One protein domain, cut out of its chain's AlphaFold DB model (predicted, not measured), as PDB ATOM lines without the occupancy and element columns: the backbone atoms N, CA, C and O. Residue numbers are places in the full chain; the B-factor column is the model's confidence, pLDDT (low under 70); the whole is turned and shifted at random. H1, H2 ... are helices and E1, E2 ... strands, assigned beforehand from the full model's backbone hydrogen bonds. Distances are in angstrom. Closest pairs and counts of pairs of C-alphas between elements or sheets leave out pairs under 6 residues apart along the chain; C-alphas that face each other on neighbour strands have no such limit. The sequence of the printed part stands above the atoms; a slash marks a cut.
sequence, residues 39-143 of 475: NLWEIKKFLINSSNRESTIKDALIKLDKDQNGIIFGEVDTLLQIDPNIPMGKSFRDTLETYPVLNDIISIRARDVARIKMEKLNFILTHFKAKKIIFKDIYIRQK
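This is residues 39 to 143 of the 475 residues of an uncharacterized protein of Nematocida sp. 1 ERTm6 (UniProt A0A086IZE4). Look for a small sheet of three parallel strands, E3, E4 and E5, with the end of H1, residues 46 to 50, beside its edge strand E3, and with H3 only grazing the sheet through residues 121 to 125; away from the sheet, H2 touches H1 and comes close to H3. The hairpin of E1 and E2 makes one end of the longest axis, and the last residues, to Lys 143, run out to the other. The 105 printed residues hold three named helices and five named strands, in the order H1 E1 E2 E3 H2 E4 H3 E5, with the parallel sheet in the order E3 E4 E5 and the antiparallel one in the order E1 E2. The class is mixed, helices and strands, though named elements hold 52 residues, under half. The whole is compact, with a radius of gyration of the C-alphas of 13.0 A and spans of 41 by 29 by 24 A.

Find C-alpha 40 at (31.319, 25.649, 29.213); from there H1 runs through residues 40 to 50, 15.2 A long. Next come E1, residues 62 to 65, 9.6 A, and E2, residues 70 to 73, 10.2 A. E3, residues 79 to 82, 9.7 A, begins at C-alpha 79 at (36.880, 29.513, 45.666). H2 is residues 90 to 98, 12.5 A; E4 is residues 105 to 109, 13.2 A; H3 is residues 118 to 127, 14.4 A. E5, residues 132 to 136, 12.8 A, ends at C-alpha 136 at (42.238, 41.459, 46.085).

E3 and E4 are parallel at 31 degrees; look at N 82 and O 107, 2.8 A apart and within hydrogen-bond range. E4, the inner strand, and E5 are parallel at 15 degrees, with N 108 and O 134 at 2.8 A. E3, H2, E4 and E4, H3, E5 are strand-helix-strand units, two parallel neighbour strands with a helix between, each with a right-handed crossover. H1 only grazes this sheet, with residues 46 to 50; its closest C-alphas to E3 are those of Ser 50 and Ile 82, 5.1 A. H3 only grazes it too, with residues 121 to 125. H2 is not on the sheet; it touches H1, about perpendicular at 73 degrees, the closest C-alphas being Glu 42 and Phe 92 at 5.9 A. H2 and H3 are close but not clearly touching, Leu 96 and His 127 having the closest C-alphas at 5.9 A. E1 and E2 form an antiparallel hairpin at 150 degrees, with N 65 and O 70 at 2.8 A. In H1, H2 and H3 every O i to N i+4 pair is within hydrogen-bond range.

The two C-alphas farthest apart, those of Asp 67 and Lys 143, are 40.9 A apart. The printed part has no cut, and the link from H1 to E1, 11 residues, is long. Mean pLDDT of the printed part is 83.6; look for values under 70 at residues 53 to 56, 111 to 114 and 142 to 143.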
ATOM      1  N   ASN A  39      28.871  27.302  25.947       73.25
ATOM      2  CA  ASN A  39      30.310  27.081  25.792       73.25
ATOM      3  C   ASN A  39      31.015  26.994  27.156       73.25
ATOM      4  O   ASN A  39      31.794  27.862  27.552       73.25
ATOM      5  N   LEU A  40      30.736  25.911  27.890       79.69
ATOM      6  CA  LEU A  40      31.319  25.649  29.213       79.69
ATOM      7  C   LEU A  40      32.854  25.556  29.174       79.69
ATOM      8  O   LEU A  40      33.524  25.870  30.160       79.69
ATOM      9  N   TRP A  41      33.421  25.148  28.035       82.25
ATOM     10  CA  TRP A  41      34.867  25.027  27.858       82.25
ATOM     11  C   TRP A  41      35.573  26.384  27.895       82.25
ATOM     12  O   TRP A  41      36.594  26.513  28.571       82.25
ATOM     13  N   GLU A  42      35.027  27.409  27.231       82.56
ATOM     14  CA  GLU A  42      35.587  28.765  27.297       82.56
ATOM     15  C   GLU A  42      35.558  29.325  28.720       82.56
ATOM     16  O   GLU A  42      36.530  29.952  29.146       82.56
ATOM     17  N   ILE A  43      34.493  29.044  29.481       83.31
ATOM     18  CA  ILE A  43      34.389  29.486  30.877       83.31
ATOM     19  C   ILE A  43      35.423  28.774  31.747       83.31
ATOM     20  O   ILE A  43      36.169  29.433  32.475       83.31
ATOM     21  N   LYS A  44      35.552  27.447  31.614       84.25
ATOM     22  CA  LYS A  44      36.586  26.681  32.326       84.25
ATOM     23  C   LYS A  44      37.983  27.197  31.997       84.25
ATOM     24  O   LYS A  44      38.791  27.412  32.895       84.25
ATOM     25  N   LYS A  45      38.266  27.435  30.715       86.00
ATOM     26  CA  LYS A  45      39.553  27.962  30.252       86.00
ATOM     27  C   LYS A  45      39.834  29.346  30.835       86.00
ATOM     28  O   LYS A  45      40.950  29.590  31.282       86.00
ATOM     29  N   PHE A  46      38.841  30.233  30.866       87.88
ATOM     30  CA  PHE A  46      38.962  31.546  31.497       87.88
ATOM     31  C   PHE A  46      39.284  31.437  32.997       87.88
ATOM     32  O   PHE A  46      40.197  32.116  33.466       87.88
ATOM     33  N   LEU A  47      38.596  30.561  33.737       86.50
ATOM     34  CA  LEU A  47      38.831  30.366  35.173       86.50
ATOM     35  C   LEU A  47      40.196  29.733  35.464       86.50
ATOM     36  O   LEU A  47      40.906  30.202  36.349       86.50
ATOM     37  N   ILE A  48      40.613  28.731  34.683       85.75
ATOM     38  CA  ILE A  48      41.965  28.155  34.768       85.75
ATOM     39  C   ILE A  48      43.008  29.239  34.504       85.75
ATOM     40  O   ILE A  48      43.969  29.366  35.256       85.75
ATOM     41  N   ASN A  49      42.807  30.044  33.459       87.06
ATOM     42  CA  ASN A  49      43.733  31.119  33.136       87.06
ATOM     43  C   ASN A  49      43.737  32.214  34.202       87.06
ATOM     44  O   ASN A  49      44.781  32.828  34.371       87.06
ATOM     45  N   SER A  50      42.620  32.467  34.892       85.31
ATOM     46  CA  SER A  50      42.499  33.428  36.004       85.31
ATOM     47  C   SER A  50      43.165  32.954  37.289       85.31
ATOM     48  O   SER A  50      43.539  33.775  38.122       85.31
ATOM     49  N   SER A  51      43.318  31.644  37.447       81.56
ATOM     50  CA  SER A  51      43.776  31.035  38.687       81.56
ATOM     51  C   SER A  51      45.288  30.780  38.687       81.56
ATOM     52  O   SER A  51      45.948  30.738  37.644       81.56
ATOM     53  N   ASN A  52      45.865  30.604  39.877       71.94
ATOM     54  CA  ASN A  52      47.267  30.202  40.018       71.94
ATOM     55  C   ASN A  52      47.493  28.746  39.556       71.94
ATOM     56  O   ASN A  52      46.559  27.952  39.462       71.94
ATOM     57  N   ARG A  53      48.755  28.361  39.300       60.09
ATOM     58  CA  ARG A  53      49.109  27.020  38.778       60.09
ATOM     59  C   ARG A  53      48.584  25.855  39.633       60.09
ATOM     60  O   ARG A  53      48.297  24.807  39.054       60.09
ATOM     61  N   GLU A  54      48.433  26.076  40.937       58.12
ATOM     62  CA  GLU A  54      47.980  25.119  41.960       58.12
ATOM     63  C   GLU A  54      46.455  25.093  42.171       58.12
ATOM     64  O   GLU A  54      45.968  24.397  43.055       58.12
ATOM     65  N   SER A  55      45.665  25.850  41.403       65.94
ATOM     66  CA  SER A  55      44.222  25.906  41.643       65.94
ATOM     67  C   SER A  55      43.520  24.591  41.298       65.94
ATOM     68  O   SER A  55      43.666  24.079  40.182       65.94
ATOM     69  N   THR A  56      42.644  24.142  42.192       68.88
ATOM     70  CA  THR A  56      41.776  22.962  42.031       68.88
ATOM     71  C   THR A  56      40.758  23.097  40.892       68.88
ATOM     72  O   THR A  56      40.146  22.113  40.482       68.88
ATOM     73  N   ILE A  57      40.606  24.291  40.301       75.25
ATOM     74  CA  ILE A  57      39.648  24.553  39.216       75.25
ATOM     75  C   ILE A  57      39.928  23.752  37.935       75.25
ATOM     76  O   ILE A  57      39.024  23.531  37.127       75.25
ATOM     77  N   LYS A  58      41.176  23.302  37.732       73.81
ATOM     78  CA  LYS A  58      41.549  22.459  36.583       73.81
ATOM     79  C   LYS A  58      40.771  21.144  36.598       73.81
ATOM     80  O   LYS A  58      40.228  20.744  35.564       73.81
ATOM     81  N   ASP A  59      40.625  20.568  37.784       75.50
ATOM     82  CA  ASP A  59      39.987  19.271  38.001       75.50
ATOM     83  C   ASP A  59      38.533  19.406  38.476       75.50
ATOM     84  O   ASP A  59      37.807  18.418  38.550       75.50
ATOM     85  N   ALA A  60      38.069  20.636  38.724       76.56
ATOM     86  CA  ALA A  60      36.693  20.898  39.115       76.56
ATOM     87  C   ALA A  60      35.691  20.392  38.060       76.56
ATOM     88  O   ALA A  60      35.815  20.646  36.848       76.56
ATOM     89  N   LEU A  61      34.672  19.692  38.562       80.38
ATOM     90  CA  LEU A  61      33.490  19.283  37.813       80.38
ATOM     91  C   LEU A  61      32.640  20.513  37.487       80.38
ATOM     92  O   LEU A  61      32.492  21.400  38.320       80.38
ATOM     93  N   ILE A  62      32.063  20.562  36.289       84.31
ATOM     94  CA  ILE A  62      31.145  21.636  35.891       84.31
ATOM     95  C   ILE A  62      29.745  21.053  35.841       84.31
ATOM     96  O   ILE A  62      29.514  20.067  35.136       84.31
ATOM     97  N   LYS A  63      28.821  21.665  36.573       84.38
ATOM     98  CA  LYS A  63      27.413  21.275  36.608       84.38
ATOM     99  C   LYS A  63      26.555  22.434  36.116       84.38
ATOM    100  O   LYS A  63      26.832  23.588  36.424       84.38
ATOM    101  N   LEU A  64      25.525  22.110  35.344       82.62
ATOM    102  CA  LEU A  64      24.438  23.036  35.044       82.62
ATOM    103  C   LEU A  64      23.337  22.787  36.068       82.62
ATOM    104  O   LEU A  64      22.752  21.703  36.086       82.62
ATOM    105  N   ASP A  65      23.096  23.774  36.919       80.62
ATOM    106  CA  ASP A  65      21.941  23.802  37.801       80.62
ATOM    107  C   ASP A  65      20.730  24.227  36.967       80.62
ATOM    108  O   ASP A  65      20.623  25.375  36.531       80.62
ATOM    109  N   LYS A  66      19.852  23.263  36.683       76.38
ATOM    110  CA  LYS A  66      18.653  23.488  35.871       76.38
ATOM    111  C   LYS A  66      17.574  24.253  36.632       76.38
ATOM    112  O   LYS A  66      16.790  24.941  35.988       76.38
ATOM    113  N   ASP A  67      17.559  24.159  37.957       79.75
ATOM    114  CA  ASP A  67      16.527  24.769  38.793       79.75
ATOM    115  C   ASP A  67      16.807  26.264  38.971       79.75
ATOM    116  O   ASP A  67      15.896  27.088  38.920       79.75
ATOM    117  N   GLN A  68      18.086  26.627  39.101       78.44
ATOM    118  CA  GLN A  68      18.532  28.022  39.201       78.44
ATOM    119  C   GLN A  68      19.017  28.609  37.868       78.44
ATOM    120  O   GLN A  68      19.447  29.762  37.816       78.44
ATOM    121  N   ASN A  69      18.943  27.821  36.790       84.00
ATOM    122  CA  ASN A  69      19.396  28.176  35.448       84.00
ATOM    123  C   ASN A  69      20.828  28.754  35.436       84.00
ATOM    124  O   ASN A  69      21.083  29.805  34.849       84.00
ATOM    125  N   GLY A  70      21.768  28.079  36.106       86.25
ATOM    126  CA  GLY A  70      23.128  28.580  36.317       86.25
ATOM    127  C   GLY A  70      24.221  27.517  36.234       86.25
ATOM    128  O   GLY A  70      23.963  26.322  36.099       86.25
ATOM    129  N   ILE A  71      25.474  27.962  36.273       86.38
ATOM    130  CA  ILE A  71      26.666  27.115  36.160       86.38
ATOM    131  C   ILE A  71      27.346  27.032  37.525       86.38
ATOM    132  O   ILE A  71      27.698  28.057  38.100       86.38
ATOM    133  N   ILE A  72      27.596  25.820  38.008       85.62
ATOM    134  CA  ILE A  72      28.327  25.567  39.252       85.62
ATOM    135  C   ILE A  72      29.664  24.910  38.911       85.62
ATOM    136  O   ILE A  72      29.715  23.922  38.169       85.62
ATOM    137  N   PHE A  73      30.748  25.450  39.467       82.44
ATOM    138  CA  PHE A  73      32.086  24.865  39.375       82.44
ATOM    139  C   PHE A  73      32.467  24.198  40.697       82.44
ATOM    140  O   PHE A  73      32.568  24.875  41.716       82.44
ATOM    141  N   GLY A  74      32.728  22.890  40.655       82.00
ATOM    142  CA  GLY A  74      33.109  22.090  41.815       82.00
ATOM    143  C   GLY A  74      31.969  21.942  42.821       82.00
ATOM    144  O   GLY A  74      30.834  21.623  42.454       82.00
ATOM    145  N   GLU A  75      32.306  22.147  44.087       81.75
ATOM    146  CA  GLU A  75      31.349  22.341  45.176       81.75
ATOM    147  C   GLU A  75      30.997  23.827  45.289       81.75
ATOM    148  O   GLU A  75      31.749  24.695  44.841       81.75
ATOM    149  N   VAL A  76      29.840  24.146  45.867       79.00
ATOM    150  CA  VAL A  76      29.338  25.529  45.888       79.00
ATOM    151  C   VAL A  76      30.313  26.467  46.615       79.00
ATOM    152  O   VAL A  76      30.510  27.597  46.179       79.00
ATOM    153  N   ASP A  77      30.995  25.995  47.654       82.75
ATOM    154  CA  ASP A  77      31.995  26.724  48.446       82.75
ATOM    155  C   ASP A  77      33.393  26.795  47.803       82.75
ATOM    156  O   ASP A  77      34.303  27.426  48.351       82.75
ATOM    157  N   THR A  78      33.572  26.208  46.616       84.81
ATOM    158  CA  THR A  78      34.835  26.279  45.879       84.81
ATOM    159  C   THR A  78      35.173  27.735  45.553       84.81
ATOM    160  O   THR A  78      34.398  28.448  44.915       84.81
ATOM    161  N   LEU A  79      36.370  28.174  45.957       87.75
ATOM    162  CA  LEU A  79      36.880  29.513  45.666       87.75
ATOM    163  C   LEU A  79      37.167  29.681  44.170       87.75
ATOM    164  O   LEU A  79      38.122  29.104  43.646       87.75
ATOM    165  N   LEU A  80      36.413  30.553  43.501       89.62
ATOM    166  CA  LEU A  80      36.689  30.919  42.112       89.62
ATOM    167  C   LEU A  80      37.563  32.167  42.029       89.62
ATOM    168  O   LEU A  80      37.151  33.253  42.438       89.62
ATOM    169  N   GLN A  81      38.762  32.032  41.463       90.19
ATOM    170  CA  GLN A  81      39.634  33.169  41.174       90.19
ATOM    171  C   GLN A  81      39.314  33.743  39.792       90.19
ATOM    172  O   GLN A  81      39.269  33.014  38.802       90.19
ATOM    173  N   ILE A  82      39.096  35.056  39.726       90.25
ATOM    174  CA  ILE A  82      38.689  35.765  38.513       90.25
ATOM    175  C   ILE A  82      39.650  36.925  38.274       90.25
ATOM    176  O   ILE A  82      39.750  37.830  39.102       90.25
ATOM    177  N   ASP A  83      40.306  36.917  37.114       90.38
ATOM    178  CA  ASP A  83      41.163  38.007  36.654       90.38
ATOM    179  C   ASP A  83      40.428  38.818  35.573       90.38
ATOM    180  O   ASP A  83      40.321  38.371  34.424       90.38
ATOM    181  N   PRO A  84      39.905  40.023  35.899       88.31
ATOM    182  CA  PRO A  84      39.143  40.829  34.949       88.31
ATOM    183  C   PRO A  84      39.957  41.260  33.726       88.31
ATOM    184  O   PRO A  84      39.391  41.687  32.714       88.31
ATOM    185  N   ASN A  85      41.289  41.212  33.786       87.50
ATOM    186  CA  ASN A  85      42.119  41.638  32.670       87.50
ATOM    187  C   ASN A  85      42.182  40.593  31.555       87.50
ATOM    188  O   ASN A  85      42.370  40.986  30.400       87.50
ATOM    189  N   ILE A  86      41.892  39.323  31.851       87.38
ATOM    190  CA  ILE A  86      41.815  38.273  30.834       87.38
ATOM    191  C   ILE A  86      40.704  38.605  29.823       87.38
ATOM    192  O   ILE A  86      39.583  38.951  30.212       87.38
ATOM    193  N   PRO A  87      40.990  38.541  28.509       85.25
ATOM    194  CA  PRO A  87      39.985  38.760  27.479       85.25
ATOM    195  C   PRO A  87      38.818  37.774  27.597       85.25
ATOM    196  O   PRO A  87      39.008  36.561  27.613       85.25
ATOM    197  N   MET A  88      37.605  38.318  27.628       86.12
ATOM    198  CA  MET A  88      36.357  37.558  27.576       86.12
ATOM    199  C   MET A  88      35.823  37.621  26.145       86.12
ATOM    200  O   MET A  88      35.404  38.698  25.704       86.12
ATOM    201  N   GLY A  89      35.882  36.495  25.428       83.69
ATOM    202  CA  GLY A  89      35.337  36.361  24.076       83.69
ATOM    203  C   GLY A  89      33.818  36.546  24.041       83.69
ATOM    204  O   GLY A  89      33.152  36.497  25.074       83.69
ATOM    205  N   LYS A  90      33.259  36.763  22.845       85.12
ATOM    206  CA  LYS A  90      31.811  36.955  22.673       85.12
ATOM    207  C   LYS A  90      31.016  35.732  23.152       85.12
ATOM    208  O   LYS A  90      30.106  35.889  23.949       85.12
ATOM    209  N   SER A  91      31.433  34.524  22.762       80.25
ATOM    210  CA  SER A  91      30.764  33.275  23.163       80.25
ATOM    211  C   SER A  91      30.735  33.082  24.686       80.25
ATOM    212  O   SER A  91      29.679  32.774  25.238       80.25
ATOM    213  N   PHE A  92      31.848  33.339  25.382       85.12
ATOM    214  CA  PHE A  92      31.890  33.393  26.848       85.12
ATOM    215  C   PHE A  92      30.867  34.377  27.440       85.12
ATOM    216  O   PHE A  92      30.145  34.018  28.369       85.12
ATOM    217  N   ARG A  93      30.786  35.609  26.913       86.31
ATOM    218  CA  ARG A  93      29.852  36.623  27.431       86.31
ATOM    219  C   ARG A  93      28.398  36.223  27.215       86.31
ATOM    220  O   ARG A  93      27.645  36.207  28.181       86.31
ATOM    221  N   ASP A  94      28.060  35.812  25.996       86.62
ATOM    222  CA  ASP A  94      26.715  35.362  25.621       86.62
ATOM    223  C   ASP A  94      26.268  34.172  26.498       86.62
ATOM    224  O   ASP A  94      25.099  34.052  26.874       86.62
ATOM    225  N   THR A  95      27.215  33.295  26.867       84.94
ATOM    226  CA  THR A  95      26.948  32.166  27.766       84.94
ATOM    227  C   THR A  95      26.616  32.643  29.177       84.94
ATOM    228  O   THR A  95      25.618  32.193  29.730       84.94
ATOM    229  N   LEU A  96      27.400  33.562  29.750       87.31
ATOM    230  CA  LEU A  96      27.178  34.075  31.109       87.31
ATOM    231  C   LEU A  96      25.934  34.957  31.243       87.31
ATOM    232  O   LEU A  96      25.309  34.965  32.299       87.31
ATOM    233  N   GLU A  97      25.560  35.668  30.179       88.00
ATOM    234  CA  GLU A  97      24.299  36.416  30.108       88.00
ATOM    235  C   GLU A  97      23.078  35.484  30.120       88.00
ATOM    236  O   GLU A  97      22.010  35.872  30.585       88.00
ATOM    237  N   THR A  98      23.238  34.244  29.643       84.50
ATOM    238  CA  THR A  98      22.167  33.233  29.645       84.50
ATOM    239  C   THR A  98      22.184  32.370  30.912       84.50
ATOM    240  O   THR A  98      21.123  32.021  31.426       84.50
ATOM    241  N   TYR A  99      23.377  32.028  31.408       87.44
ATOM    242  CA  TYR A  99      23.601  31.137  32.545       87.44
ATOM    243  C   TYR A  99      24.648  31.745  33.495       87.44
ATOM    244  O   TYR A  99      25.853  31.573  33.266       87.44
ATOM    245  N   PRO A 100      24.234  32.460  34.557       88.94
ATOM    246  CA  PRO A 100      25.167  32.999  35.537       88.94
ATOM    247  C   PRO A 100      25.909  31.879  36.273       88.94
ATOM    248  O   PRO A 100      25.399  30.774  36.447       88.94
ATOM    249  N   VAL A 101      27.116  32.176  36.751       88.06
ATOM    250  CA  VAL A 101      27.859  31.283  37.642       88.06
ATOM    251  C   VAL A 101      27.328  31.435  39.062       88.06
ATOM    252  O   VAL A 101      27.202  32.557  39.554       88.06
ATOM    253  N   LEU A 102      27.034  30.311  39.709       89.25
ATOM    254  CA  LEU A 102      26.447  30.220  41.043       89.25
ATOM    255  C   LEU A 102      27.447  29.527  41.975       89.25
ATOM    256  O   LEU A 102      27.482  28.304  42.082       89.25
ATOM    257  N   ASN A 103      28.297  30.312  42.631       88.56
ATOM    258  CA  ASN A 103      29.302  29.798  43.558       88.56
ATOM    259  C   ASN A 103      29.334  30.683  44.799       88.56
ATOM    260  O   ASN A 103      29.349  31.904  44.695       88.56
ATOM    261  N   ASP A 104      29.398  30.088  45.985       88.75
ATOM    262  CA  ASP A 104      29.322  30.815  47.249       88.75
ATOM    263  C   ASP A 104      30.508  31.763  47.452       88.75
ATOM    264  O   ASP A 104      30.339  32.776  48.132       88.75
ATOM    265  N   ILE A 105      31.676  31.483  46.858       91.81
ATOM    266  CA  ILE A 105      32.896  32.270  47.069       91.81
ATOM    267  C   ILE A 105      33.577  32.637  45.748       91.81
ATOM    268  O   ILE A 105      34.072  31.780  45.015       91.81
ATOM    269  N   ILE A 106      33.713  33.941  45.500       92.69
ATOM    270  CA  ILE A 106      34.518  34.472  44.394       92.69
ATOM    271  C   ILE A 106      35.626  35.389  44.914       92.69
ATOM    272  O   ILE A 106      35.433  36.170  45.846       92.69
ATOM    273  N   SER A 107      36.796  35.311  44.286       92.75
ATOM    274  CA  SER A 107      37.925  36.214  44.505       92.75
ATOM    275  C   SER A 107      38.311  36.885  43.200       92.75
ATOM    276  O   SER A 107      38.833  36.251  42.287       92.75
ATOM    277  N   ILE A 108      38.112  38.192  43.139       92.50
ATOM    278  CA  ILE A 108      38.460  39.030  42.004       92.50
ATOM    279  C   ILE A 108      39.833  39.640  42.273       92.50
ATOM    280  O   ILE A 108      40.013  40.363  43.252       92.50
ATOM    281  N   ARG A 109      40.801  39.343  41.403       89.25
ATOM    282  CA  ARG A 109      42.191  39.790  41.544       89.25
ATOM    283  C   ARG A 109      42.787  40.159  40.197       89.25
ATOM    284  O   ARG A 109      42.628  39.410  39.242       89.25
ATOM    285  N   ALA A 110      43.533  41.258  40.123       79.44
ATOM    286  CA  ALA A 110      44.427  41.509  38.993       79.44
ATOM    287  C   ALA A 110      45.818  40.946  39.317       79.44
ATOM    288  O   ALA A 110      46.379  41.269  40.361       79.44
ATOM    289  N   ARG A 111      46.371  40.077  38.461       66.38
ATOM    290  CA  ARG A 111      47.716  39.503  38.688       66.38
ATOM    291  C   ARG A 111      48.844  40.516  38.541       66.38
ATOM    292  O   ARG A 111      49.846  40.405  39.236       66.38
ATOM    293  N   ASP A 112      48.632  41.509  37.692       62.12
ATOM    294  CA  ASP A 112      49.539  42.628  37.493       62.12
ATOM    295  C   ASP A 112      48.887  43.894  38.054       62.12
ATOM    296  O   ASP A 112      47.659  43.989  38.087       62.12
ATOM    297  N   VAL A 113      49.675  44.929  38.375       58.78
ATOM    298  CA  VAL A 113      49.210  46.294  38.748       58.78
ATOM    299  C   VAL A 113      48.426  46.985  37.597       58.78
ATOM    300  O   VAL A 113      48.229  48.200  37.542       58.78
ATOM    301  N   ALA A 114      47.983  46.203  36.614       61.94
ATOM    302  CA  ALA A 114      47.201  46.586  35.467       61.94
ATOM    303  C   ALA A 114      45.814  47.076  35.891       61.94
ATOM    304  O   ALA A 114      45.018  46.382  36.527       61.94
ATOM    305  N   ARG A 115      45.512  48.299  35.457       80.50
ATOM    306  CA  ARG A 115      44.275  48.997  35.794       80.50
ATOM    307  C   ARG A 115      43.054  48.269  35.215       80.50
ATOM    308  O   ARG A 115      42.916  48.165  33.995       80.50
ATOM    309  N   ILE A 116      42.126  47.863  36.076       85.69
ATOM    310  CA  ILE A 116      40.854  47.239  35.701       85.69
ATOM    311  C   ILE A 116      39.872  48.320  35.229       85.69
ATOM    312  O   ILE A 116      39.739  49.384  35.837       85.69
ATOM    313  N   LYS A 117      39.151  48.058  34.133       87.75
ATOM    314  CA  LYS A 117      38.016  48.895  33.713       87.75
ATOM    315  C   LYS A 117      36.769  48.520  34.517       87.75
ATOM    316  O   LYS A 117      36.430  47.339  34.573       87.75
ATOM    317  N   MET A 118      36.042  49.513  35.032       86.81
ATOM    318  CA  MET A 118      34.818  49.286  35.817       86.81
ATOM    319  C   MET A 118      33.755  48.470  35.058       86.81
ATOM    320  O   MET A 118      33.104  47.615  35.640       86.81
ATOM    321  N   GLU A 119      33.640  48.651  33.740       88.19
ATOM    322  CA  GLU A 119      32.744  47.870  32.868       88.19
ATOM    323  C   GLU A 119      32.979  46.353  32.980       88.19
ATOM    324  O   GLU A 119      32.029  45.576  33.038       88.19
ATOM    325  N   LYS A 120      34.248  45.926  33.048       89.19
ATOM    326  CA  LYS A 120      34.595  44.508  33.189       89.19
ATOM    327  C   LYS A 120      34.243  43.980  34.576       89.19
ATOM    328  O   LYS A 120      33.749  42.864  34.692       89.19
ATOM    329  N   LEU A 121      34.475  44.788  35.611       89.69
ATOM    330  CA  LEU A 121      34.116  44.433  36.982       89.69
ATOM    331  C   LEU A 121      32.596  44.289  37.130       89.69
ATOM    332  O   LEU A 121      32.123  43.294  37.665       89.69
ATOM    333  N   ASN A 122      31.836  45.232  36.568       90.75
ATOM    334  CA  ASN A 122      30.378  45.185  36.540       90.75
ATOM    335  C   ASN A 122      29.856  43.950  35.811       90.75
ATOM    336  O   ASN A 122      28.894  43.343  36.274       90.75
ATOM    337  N   PHE A 123      30.478  43.564  34.694       90.81
ATOM    338  CA  PHE A 123      30.109  42.342  33.986       90.81
ATOM    339  C   PHE A 123      30.299  41.098  34.868       90.81
ATOM    340  O   PHE A 123      29.386  40.281  34.956       90.81
ATOM    341  N   ILE A 124      31.434  40.989  35.569       91.06
ATOM    342  CA  ILE A 124      31.705  39.877  36.495       91.06
ATOM    343  C   ILE A 124      30.676  39.859  37.626       91.06
ATOM    344  O   ILE A 124      29.999  38.856  37.802       91.06
ATOM    345  N   LEU A 125      30.502  40.969  38.346       91.12
ATOM    346  CA  LEU A 125      29.579  41.050  39.488       91.12
ATOM    347  C   LEU A 125      28.110  40.818  39.090       91.12
ATOM    348  O   LEU A 125      27.306  40.352  39.892       91.12
ATOM    349  N   THR A 126      27.749  41.099  37.834       91.38
ATOM    350  CA  THR A 126      26.400  40.819  37.324       91.38
ATOM    351  C   THR A 126      26.174  39.320  37.122       91.38
ATOM    352  O   THR A 126      25.102  38.835  37.483       91.38
ATOM    353  N   HIS A 127      27.164  38.586  36.605       91.44
ATOM    354  CA  HIS A 127      26.985  37.203  36.142       91.44
ATOM    355  C   HIS A 127      27.655  36.135  37.015       91.44
ATOM    356  O   HIS A 127      27.420  34.955  36.801       91.44
ATOM    357  N   PHE A 128      28.463  36.519  38.002       89.94
ATOM    358  CA  PHE A 128      28.998  35.624  39.025       89.94
ATOM    359  C   PHE A 128      28.297  35.931  40.346       89.94
ATOM    360  O   PHE A 128      28.637  36.893  41.035       89.94
ATOM    361  N   LYS A 129      27.279  35.134  40.676       89.88
ATOM    362  CA  LYS A 129      26.511  35.271  41.913       89.88
ATOM    363  C   LYS A 129      27.222  34.527  43.031       89.88
ATOM    364  O   LYS A 129      27.522  33.344  42.887       89.88
ATOM    365  N   ALA A 130      27.461  35.232  44.133       92.38
ATOM    366  CA  ALA A 130      28.148  34.697  45.295       92.38
ATOM    367  C   ALA A 130      27.576  35.230  46.605       92.38
ATOM    368  O   ALA A 130      26.971  36.304  46.645       92.38
ATOM    369  N   LYS A 131      27.813  34.476  47.682       94.12
ATOM    370  CA  LYS A 131      27.549  34.912  49.061       94.12
ATOM    371  C   LYS A 131      28.742  35.663  49.648       94.12
ATOM    372  O   LYS A 131      28.559  36.551  50.478       94.12
ATOM    373  N   LYS A 132      29.957  35.319  49.210       95.81
ATOM    374  CA  LYS A 132      31.221  35.928  49.621       95.81
ATOM    375  C   LYS A 132      31.996  36.441  48.415       95.81
ATOM    376  O   LYS A 132      32.341  35.674  47.517       95.81
ATOM    377  N   ILE A 133      32.332  37.728  48.444       95.62
ATOM    378  CA  ILE A 133      33.149  38.380  47.418       95.62
ATOM    379  C   ILE A 133      34.438  38.888  48.051       95.62
ATOM    380  O   ILE A 133      34.414  39.612  49.045       95.62
ATOM    381  N   ILE A 134      35.567  38.508  47.458       95.19
ATOM    382  CA  ILE A 134      36.899  38.974  47.836       95.19
ATOM    383  C   ILE A 134      37.441  39.836  46.702       95.19
ATOM    384  O   ILE A 134      37.642  39.356  45.591       95.19
ATOM    385  N   PHE A 135      37.705  41.104  46.977       93.62
ATOM    386  CA  PHE A 135      38.448  41.992  46.099       93.62
ATOM    387  C   PHE A 135      39.896  42.034  46.575       93.62
ATOM    388  O   PHE A 135      40.162  42.475  47.692       93.62
ATOM    389  N   LYS A 136      40.822  41.567  45.736       91.06
ATOM    390  CA  LYS A 136      42.238  41.459  46.085       91.06
ATOM    391  C   LYS A 136      43.131  42.216  45.110       91.06
ATOM    392  O   LYS A 136      43.041  41.991  43.906       91.06
ATOM    393  N   ASP A 137      43.999  43.081  45.632       86.31
ATOM    394  CA  ASP A 137      44.987  43.849  44.857       86.31
ATOM    395  C   ASP A 137      44.358  44.610  43.664       86.31
ATOM    396  O   ASP A 137      44.904  44.668  42.559       86.31
ATOM    397  N   ILE A 138      43.149  45.156  43.845       85.19
ATOM    398  CA  ILE A 138      42.383  45.786  42.759       85.19
ATOM    399  C   ILE A 138      42.746  47.257  42.596       85.19
ATOM    400  O   ILE A 138      42.640  48.056  43.528       85.19
ATOM    401  N   TYR A 139      43.039  47.631  41.348       86.12
ATOM    402  CA  TYR A 139      43.229  49.017  40.939       86.12
ATOM    403  C   TYR A 139      42.311  49.392  39.767       86.12
ATOM    404  O   TYR A 139      42.440  48.839  38.673       86.12
ATOM    405  N   ILE A 140      41.387  50.339  39.965       82.75
ATOM    406  CA  ILE A 140      40.393  50.724  38.950       82.75
ATOM    407  C   ILE A 140      40.880  51.939  38.157       82.75
ATOM    408  O   ILE A 140      41.278  52.965  38.704       82.75
ATOM    409  N   ARG A 141      40.815  51.851  36.822       75.12
ATOM    410  CA  ARG A 141      41.151  52.968  35.935       75.12
ATOM    411  C   ARG A 141      40.091  54.064  36.044       75.12
ATOM    412  O   ARG A 141      39.031  53.957  35.429       75.12
ATOM    413  N   GLN A 142      40.422  55.166  36.705       67.50
ATOM    414  CA  GLN A 142      39.680  56.409  36.529       67.50
ATOM    415  C   GLN A 142      40.097  57.045  35.195       67.50
ATOM    416  O   GLN A 142      41.279  57.280  34.938       67.50
ATOM    417  N   LYS A 143      39.139  57.289  34.293       56.81
ATOM    418  CA  LYS A 143      39.356  58.301  33.254       56.81
ATOM    419  C   LYS A 143      39.300  59.633  33.990       56.81
ATOM    420  O   LYS A 143      38.225  59.992  34.461       56.81
TER     421      LYS A 143